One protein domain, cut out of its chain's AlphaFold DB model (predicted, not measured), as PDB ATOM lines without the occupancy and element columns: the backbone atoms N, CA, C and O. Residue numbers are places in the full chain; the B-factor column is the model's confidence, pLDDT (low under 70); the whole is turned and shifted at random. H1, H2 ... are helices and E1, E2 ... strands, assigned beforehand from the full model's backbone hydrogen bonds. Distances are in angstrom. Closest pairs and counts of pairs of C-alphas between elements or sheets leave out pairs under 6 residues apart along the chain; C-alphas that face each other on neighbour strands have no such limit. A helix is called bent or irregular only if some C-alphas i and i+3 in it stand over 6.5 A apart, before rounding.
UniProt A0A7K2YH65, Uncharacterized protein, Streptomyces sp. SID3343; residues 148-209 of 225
ATOM      1  N   VAL A 148     248.710 195.331 263.511       96.44
ATOM      2  CA  VAL A 148     247.641 194.362 263.266       96.44
ATOM      3  C   VAL A 148     247.845 193.771 261.885       96.44
ATOM      4  O   VAL A 148     247.857 194.498 260.893       96.44
ATOM      5  N   GLU A 149     247.973 192.455 261.843       95.62
ATOM      6  CA  GLU A 149     248.241 191.684 260.641       95.62
ATOM      7  C   GLU A 149     247.107 190.696 260.382       95.62
ATOM      8  O   GLU A 149     246.486 190.157 261.305       95.62
ATOM      9  N   GLU A 150     246.847 190.449 259.101       94.81
ATOM     10  CA  GLU A 150     245.907 189.431 258.644       94.81
ATOM     11  C   GLU A 150     246.634 188.438 257.752       94.81
ATOM     12  O   GLU A 150     247.260 188.804 256.757       94.81
ATOM     13  N   VAL A 151     246.523 187.154 258.086       94.00
ATOM     14  CA  VAL A 151     247.155 186.086 257.318       94.00
ATOM     15  C   VAL A 151     246.141 185.018 256.942       94.00
ATOM     16  O   VAL A 151     245.371 184.524 257.766       94.00
ATOM     17  N   PHE A 152     246.159 184.632 255.670       93.19
ATOM     18  CA  PHE A 152     245.436 183.464 255.192       93.19
ATOM     19  C   PHE A 152     246.235 182.196 255.500       93.19
ATOM     20  O   PHE A 152     247.370 182.050 255.042       93.19
ATOM     21  N   LEU A 153     245.634 181.260 256.233       92.88
ATOM     22  CA  LEU A 153     246.238 179.969 256.545       92.88
ATOM     23  C   LEU A 153     246.032 178.989 255.386       92.88
ATOM     24  O   LEU A 153     244.907 178.581 255.073       92.88
ATOM     25  N   ARG A 154     247.138 178.563 254.768       90.12
ATOM     26  CA  ARG A 154     247.117 177.577 253.674       90.12
ATOM     27  C   ARG A 154     246.559 176.231 254.111       90.12
ATOM     28  O   ARG A 154     245.783 175.631 253.367       90.12
ATOM     29  N   GLU A 155     246.902 175.809 255.323       88.06
ATOM     30  CA  GLU A 155     246.433 174.574 255.944       88.06
ATOM     31  C   GLU A 155     245.677 174.883 257.244       88.06
ATOM     32  O   GLU A 155     246.015 175.851 257.932       88.06
ATOM     33  N   PRO A 156     244.648 174.098 257.603       88.25
ATOM     34  CA  PRO A 156     243.990 174.231 258.897       88.25
ATOM     35  C   PRO A 156     244.968 173.982 260.054       88.25
ATOM     36  O   PRO A 156     245.681 172.979 260.064       88.25
ATOM     37  N   ILE A 157     244.948 174.854 261.063       88.62
ATOM     38  CA  ILE A 157     245.647 174.628 262.332       88.62
ATOM     39  C   ILE A 157     244.751 173.778 263.239       88.62
ATOM     40  O   ILE A 157     243.572 174.080 263.429       88.62
ATOM     41  N   ALA A 158     245.300 172.691 263.781       83.25
ATOM     42  CA  ALA A 158     244.582 171.827 264.711       83.25
ATOM     43  C   ALA A 158     244.563 172.437 266.122       83.25
ATOM     44  O   ALA A 158     245.604 172.817 266.648       83.25
ATOM     45  N   GLY A 159     243.394 172.444 266.764       84.44
ATOM     46  CA  GLY A 159     243.214 172.959 268.123       84.44
ATOM     47  C   GLY A 159     242.622 174.367 268.166       84.44
ATOM     48  O   GLY A 159     242.203 174.916 267.150       84.44
ATOM     49  N   ASP A 160     242.541 174.923 269.370       90.25
ATOM     50  CA  ASP A 160     242.032 176.274 269.596       90.25
ATOM     51  C   ASP A 160     243.154 177.298 269.403       90.25
ATOM     52  O   ASP A 160     244.009 177.472 270.272       90.25
ATOM     53  N   ILE A 161     243.148 177.964 268.245       93.56
ATOM     54  CA  ILE A 161     244.149 178.974 267.885       93.56
ATOM     55  C   ILE A 161     244.120 180.198 268.809       93.56
ATOM     56  O   ILE A 161     245.142 180.860 268.964       93.56
ATOM     57  N   SER A 162     242.987 180.479 269.465       94.44
ATOM     58  CA  SER A 162     242.855 181.644 270.349       94.44
ATOM     59  C   SER A 162     243.688 181.526 271.628       94.44
ATOM     60  O   SER A 162     244.059 182.535 272.222       94.44
ATOM     61  N   GLY A 163     244.024 180.295 272.030       94.62
ATOM     62  CA  GLY A 163     244.882 180.006 273.178       94.62
ATOM     63  C   GLY A 163     246.353 179.771 272.826       94.62
ATOM     64  O   GLY A 163     247.130 179.421 273.716       94.62
ATOM     65  N   MET A 164     246.740 179.901 271.554       95.56
ATOM     66  CA  MET A 164     248.111 179.648 271.111       95.56
ATOM     67  C   MET A 164     248.979 180.900 271.244       95.56
ATOM     68  O   MET A 164     248.562 181.993 270.875       95.56
ATOM     69  N   ASN A 165     250.216 180.735 271.711       94.12
ATOM     70  CA  ASN A 165     251.256 181.748 271.521       94.12
ATOM     71  C   ASN A 165     251.812 181.700 270.087       94.12
ATOM     72  O   ASN A 165     251.574 180.737 269.354       94.12
ATOM     73  N   PHE A 166     252.603 182.708 269.705       94.56
ATOM     74  CA  PHE A 166     253.172 182.795 268.359       94.56
ATOM     75  C   PHE A 166     253.904 181.517 267.929       94.56
ATOM     76  O   PHE A 166     253.630 180.988 266.856       94.56
ATOM     77  N   GLY A 167     254.778 180.986 268.793       94.56
ATOM     78  CA  GLY A 167     255.542 179.763 268.534       94.56
ATOM     79  C   GLY A 167     254.652 178.567 268.199       94.56
ATOM     80  O   GLY A 167     254.885 177.876 267.214       94.56
ATOM     81  N   GLN A 168     253.574 178.371 268.962       95.00
ATOM     82  CA  GLN A 168     252.597 177.310 268.709       95.00
ATOM     83  C   GLN A 168     251.873 177.490 267.369       95.00
ATOM     84  O   GLN A 168     251.653 176.503 266.667       95.00
ATOM     85  N   VAL A 169     251.533 178.730 266.993       95.06
ATOM     86  CA  VAL A 169     250.900 179.033 265.698       95.06
ATOM     87  C   VAL A 169     251.842 178.695 264.541       95.06
ATOM     88  O   VAL A 169     251.453 177.971 263.621       95.06
ATOM     89  N   VAL A 170     253.090 179.173 264.584       94.75
ATOM     90  CA  VAL A 170     254.049 178.938 263.492       94.75
ATOM     91  C   VAL A 170     254.522 177.489 263.422       94.75
ATOM     92  O   VAL A 170     254.735 176.984 262.321       94.75
ATOM     93  N   ASP A 171     254.622 176.785 264.551       93.62
ATOM     94  CA  ASP A 171     254.906 175.346 264.579       93.62
ATOM     95  C   ASP A 171     253.759 174.531 263.992       93.62
ATOM     96  O   ASP A 171     253.997 173.622 263.194       93.62
ATOM     97  N   ALA A 172     252.509 174.871 264.322       93.44
ATOM     98  CA  ALA A 172     251.345 174.212 263.737       93.44
ATOM     99  C   ALA A 172     251.250 174.449 262.221       93.44
ATOM    100  O   ALA A 172     250.847 173.554 261.479       93.44
ATOM    101  N   ALA A 173     251.688 175.619 261.745       92.50
ATOM    102  CA  ALA A 173     251.854 175.914 260.323       92.50
ATOM    103  C   ALA A 173     253.145 175.316 259.710       92.50
ATOM    104  O   ALA A 173     253.372 175.410 258.502       92.50
ATOM    105  N   GLY A 174     253.999 174.693 260.529       92.44
ATOM    106  CA  GLY A 174     255.250 174.044 260.142       92.44
ATOM    107  C   GLY A 174     256.403 174.994 259.812       92.44
ATOM    108  O   GLY A 174     257.406 174.539 259.267       92.44
ATOM    109  N   VAL A 175     256.274 176.292 260.076       94.31
ATOM    110  CA  VAL A 175     257.199 177.356 259.641       94.31
ATOM    111  C   VAL A 175     257.981 177.996 260.791       94.31
ATOM    112  O   VAL A 175     258.644 179.012 260.595       94.31
ATOM    113  N   GLY A 176     257.935 177.404 261.989       92.56
ATOM    114  CA  GLY A 176     258.622 177.917 263.178       92.56
ATOM    115  C   GLY A 176     260.142 178.057 263.031       92.56
ATOM    116  O   GLY A 176     260.742 178.928 263.666       92.56
ATOM    117  N   ASP A 177     260.760 177.281 262.133       91.12
ATOM    118  CA  ASP A 177     262.189 177.337 261.808       91.12
ATOM    119  C   ASP A 177     262.623 178.679 261.199       91.12
ATOM    120  O   ASP A 177     263.769 179.099 261.379       91.12
ATOM    121  N   PHE A 178     261.713 179.403 260.542       93.25
ATOM    122  CA  PHE A 178     262.028 180.706 259.953       93.25
ATOM    123  C   PHE A 178     262.037 181.859 260.961       93.25
ATOM    124  O   PHE A 178     262.582 182.916 260.636       93.25
ATOM    125  N   TYR A 179     261.505 181.632 262.167       91.50
ATOM    126  CA  TYR A 179     261.338 182.625 263.235       91.50
ATOM    127  C   TYR A 179     262.274 182.379 264.427       91.50
ATOM    128  O   TYR A 179     261.938 182.667 265.571       91.50
ATOM    129  N   GLY A 180     263.456 181.804 264.165       85.00
ATOM    130  CA  GLY A 180     264.532 181.674 265.157       85.00
ATOM    131  C   GLY A 180     264.283 180.639 266.253       85.00
ATOM    132  O   GLY A 180     265.029 180.602 267.232       85.00
ATOM    133  N   GLY A 181     263.261 179.792 266.100       85.94
ATOM    134  CA  GLY A 181     262.899 178.781 267.090       85.94
ATOM    135  C   GLY A 181     262.491 179.383 268.444       85.94
ATOM    136  O   GLY A 181     262.139 180.559 268.518       85.94
ATOM    137  N   PRO A 182     262.562 178.606 269.542       83.19
ATOM    138  CA  PRO A 182     262.046 179.021 270.848       83.19
ATOM    139  C   PRO A 182     262.595 180.346 271.390       83.19
ATOM    140  O   PRO A 182     261.869 181.063 272.075       83.19
ATOM    141  N   ASP A 183     263.855 180.678 271.098       82.75
ATOM    142  CA  ASP A 183     264.456 181.942 271.537       82.75
ATOM    143  C   ASP A 183     263.977 183.121 270.683       82.75
ATOM    144  O   ASP A 183     263.691 184.186 271.225       82.75
ATOM    145  N   GLY A 184     263.810 182.917 269.372       82.88
ATOM    146  CA  GLY A 184     263.223 183.916 268.481       82.88
ATOM    147  C   GLY A 184     261.750 184.182 268.784       82.88
ATOM    148  O   GLY A 184     261.323 185.329 268.813       82.88
ATOM    149  N   TRP A 185     260.970 183.151 269.110       85.88
ATOM    150  CA  TRP A 185     259.550 183.324 269.432       85.88
ATOM    151  C   TRP A 185     259.319 184.132 270.709       85.88
ATOM    152  O   TRP A 185     258.307 184.813 270.819       85.88
ATOM    153  N   ARG A 186     260.244 184.076 271.676       82.94
ATOM    154  CA  ARG A 186     260.145 184.837 272.932       82.94
ATOM    155  C   ARG A 186     260.342 186.338 272.753       82.94
ATOM    156  O   ARG A 186     259.920 187.086 273.625       82.94
ATOM    157  N   SER A 187     260.987 186.771 271.669       84.56
ATOM    158  CA  SER A 187     261.150 188.195 271.356       84.56
ATOM    159  C   SER A 187     259.993 188.767 270.533       84.56
ATOM    160  O   SER A 187     260.032 189.946 270.173       84.56
ATOM    161  N   ILE A 188     258.981 187.942 270.237       91.19
ATOM    162  CA  ILE A 188     257.779 188.307 269.493       91.19
ATOM    163  C   ILE A 188     256.621 188.413 270.483       91.19
ATOM    164  O   ILE A 188     256.168 187.419 271.051       91.19
ATOM    165  N   ASP A 189     256.144 189.635 270.673       93.69
ATOM    166  CA  ASP A 189     254.915 189.924 271.393       93.69
ATOM    167  C   ASP A 189     253.743 189.711 270.436       93.69
ATOM    168  O   ASP A 189     253.666 190.354 269.391       93.69
ATOM    169  N   TYR A 190     252.885 188.747 270.751       96.31
ATOM    170  CA  TYR A 190     251.806 188.285 269.887       96.31
ATOM    171  C   TYR A 190     250.503 188.258 270.666       96.31
ATOM    172  O   TYR A 190     250.412 187.634 271.727       96.31
ATOM    173  N   GLU A 191     249.475 188.853 270.077       97.38
ATOM    174  CA  GLU A 191     248.117 188.822 270.596       97.38
ATOM    175  C   GLU A 191     247.169 188.307 269.517       97.38
ATOM    176  O   GLU A 191     247.058 188.866 268.424       97.38
ATOM    177  N   PHE A 192     246.448 187.235 269.834       97.88
ATOM    178  CA  PHE A 192     245.339 186.778 269.013       97.88
ATOM    179  C   PHE A 192     244.199 187.803 269.044       97.88
ATOM    180  O   PHE A 192     243.746 188.180 270.124       97.88
ATOM    181  N   LEU A 193     243.678 188.191 267.876       97.94
ATOM    182  CA  LEU A 193     242.541 189.114 267.788       97.94
ATOM    183  C   LEU A 193     241.281 188.425 267.261       97.94
ATOM    184  O   LEU A 193     240.210 188.555 267.854       97.94
ATOM    185  N   ALA A 194     241.387 187.697 266.147       97.44
ATOM    186  CA  ALA A 194     240.248 187.014 265.542       97.44
ATOM    187  C   ALA A 194     240.673 185.858 264.628       97.44
ATOM    188  O   ALA A 194     241.781 185.829 264.098       97.44
ATOM    189  N   PHE A 195     239.749 184.922 264.396       96.69
ATOM    190  CA  PHE A 195     239.898 183.889 263.373       96.69
ATOM    191  C   PHE A 195     238.587 183.673 262.617       96.69
ATOM    192  O   PHE A 195     237.576 183.283 263.204       96.69
ATOM    193  N   ASP A 196     238.613 183.907 261.306       94.69
ATOM    194  CA  ASP A 196     237.529 183.541 260.395       94.69
ATOM    195  C   ASP A 196     237.769 182.107 259.911       94.69
ATOM    196  O   ASP A 196     238.639 181.857 259.078       94.69
ATOM    197  N   VAL A 197     237.003 181.157 260.451       91.38
ATOM    198  CA  VAL A 197     237.156 179.722 260.157       91.38
ATOM    199  C   VAL A 197     236.865 179.404 258.688       91.38
ATOM    200  O   VAL A 197     237.559 178.581 258.092       91.38
ATOM    201  N   GLU A 198     235.857 180.046 258.089       90.00
ATOM    202  CA  GLU A 198     235.442 179.769 256.708       90.00
ATOM    203  C   GLU A 198     236.490 180.260 255.712       90.00
ATOM    204  O   GLU A 198     236.852 179.548 254.772       90.00
ATOM    205  N   LYS A 199     237.013 181.469 255.940       91.25
ATOM    206  CA  LYS A 199     238.052 182.060 255.092       91.25
ATOM    207  C   LYS A 199     239.459 181.637 255.487       91.25
ATOM    208  O   LYS A 199     240.381 181.887 254.720       91.25
ATOM    209  N   ARG A 200     239.626 181.000 256.649       92.38
ATOM    210  CA  ARG A 200     240.917 180.659 257.264       92.38
ATOM    211  C   ARG A 200     241.825 181.880 257.418       92.38
ATOM    212  O   ARG A 200     243.015 181.804 257.132       92.38
ATOM    213  N   ILE A 201     241.253 183.005 257.842       94.88
ATOM    214  CA  ILE A 201     242.001 184.247 258.075       94.88
ATOM    215  C   ILE A 201     242.240 184.393 259.571       94.88
ATOM    216  O   ILE A 201     241.283 184.470 260.341       94.88
ATOM    217  N   LEU A 202     243.510 184.419 259.964       96.25
ATOM    218  CA  LEU A 202     243.951 184.764 261.309       96.25
ATOM    219  C   LEU A 202     244.294 186.254 261.347       96.25
ATOM    220  O   LEU A 202     245.148 186.706 260.587       96.25
ATOM    221  N   THR A 203     243.661 186.977 262.263       97.75
ATOM    222  CA  THR A 203     243.976 188.368 262.588       97.75
ATOM    223  C   THR A 203     244.674 188.403 263.941       97.75
ATOM    224  O   THR A 203     244.169 187.844 264.922       97.75
ATOM    225  N   TYR A 204     245.828 189.055 264.008       97.75
ATOM    226  CA  TYR A 204     246.648 189.118 265.213       97.75
ATOM    227  C   TYR A 204     247.386 190.452 265.312       97.75
ATOM    228  O   TYR A 204     247.634 191.105 264.303       97.75
ATOM    229  N   SER A 205     247.717 190.866 266.530       97.62
ATOM    230  CA  SER A 205     248.662 191.952 266.776       97.62
ATOM    231  C   SER A 205     250.046 191.354 266.979       97.62
ATOM    232  O   SER A 205     250.178 190.309 267.625       97.62
ATOM    233  N   VAL A 206     251.074 191.997 266.436       95.75
ATOM    234  CA  VAL A 206     252.455 191.564 266.623       95.75
ATOM    235  C   VAL A 206     253.414 192.733 266.790       95.75
ATOM    236  O   VAL A 206     253.343 193.731 266.074       95.75
ATOM    237  N   ALA A 207     254.350 192.584 267.717       92.19
ATOM    238  CA  ALA A 207     255.495 193.461 267.886       92.19
ATOM    239  C   ALA A 207     256.755 192.636 268.157       92.19
ATOM    240  O   ALA A 207     256.686 191.520 268.664       92.19
ATOM    241  N   THR A 208     257.926 193.185 267.848       89.06
ATOM    242  CA  THR A 208     259.202 192.509 268.103       89.06
ATOM    243  C   THR A 208     260.206 193.428 268.763       89.06
ATOM    244  O   THR A 208     260.239 194.622 268.463       89.06
ATOM    245  N   GLY A 209     261.076 192.857 269.596       81.00
ATOM    246  CA  GLY A 209     262.292 193.534 270.050       81.00
ATOM    247  C   GLY A 209     263.280 193.822 268.907       81.00
ATOM    248  O   GLY A 209     263.029 193.516 267.736       81.00
TER     249      GLY A 209
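What this domain is: This is residues 148 to 209 of the 225 residues of an uncharacterized protein of Streptomyces sp. SID3343 (UniProt A0A7K2YH65). A long, bent hairpin of two strands, E2 and E3, with the short strand E1 added beside the first part of E3, makes a twisted sheet that arches over a small cluster of three short helices. H1 lies nearest the middle, its first residues reaching E2, while H2 and H3 lie farther out, and the long stretch of residues 153 to 165 leads from E1 to H1. The printed part has 62 residues, with three named helices and three named strands in the order E1, H1, H2, H3, E2, E3. The sheet's order is E1, E3, E2, antiparallel throughout, and the class is mixed, helices and strands. The whole is compact, with a radius of gyration of the C-alphas of 11.1 A and spans of 32 by 22 by 17 A.

How they stand to each other: The inner strand of the sheet is E3, residues 201 to 208. It forms a hairpin with the edge strand E2, residues 188 to 196, at 167 degrees between their directions; N 205 and O 191 are within hydrogen-bond range at 2.8 A. E2 bends by 56 degrees at residue 193, and N 193 and N 194 are each 3.0 A from O 203. E3 bends by 51 degrees at residue 205. The other edge strand, E1, residues 148 to 152, is antiparallel to E3 at 137 degrees, with N 149 and O 204 2.8 A apart. H1, residues 166 to 172, is on the sheet but only grazes it, with residues 166 to 167; the closest C-alphas of H1 and E2 are those of Phe 166 and Tyr 190, 5.9 A apart. H1 touches H3, residues 181 to 186, at a shallow tilt of 30 degrees, opposite ways; their closest C-alphas, of Gly 167 and Trp 185, are 5.4 A apart. H2, residues 176 to 179, is close to H1 but not clearly touching, with the closest C-alphas, of Val 170 and Gly 176, 4.7 A apart. H2 and H3 are not on the sheet, and H3 is apart from E1 and E3. In H1 and H3 every O i to N i+4 pair is within hydrogen-bond range; H2 is too short for such a pair.

Where its parts are: E2 is 22.7 A long and begins at C-alpha 188 (257.779, 188.307, 269.493). E3, 21.6 A, ends at C-alpha 208 (259.202, 192.509, 268.103). E1, 13.7 A, begins at C-alpha 148 (247.641, 194.362, 263.266). H1 measures 9.9 A, H3 8.9 A and H2 5.4 A.

The domain as a whole: The C-alphas farthest apart, of Glu 198 and Gly 209, are 33.0 A apart. The printed part has no cut. The link from E1 to H1, 13 residues, is long; the others are tight. The mean pLDDT of the printed part is 92.0, and no printed residue is under 70.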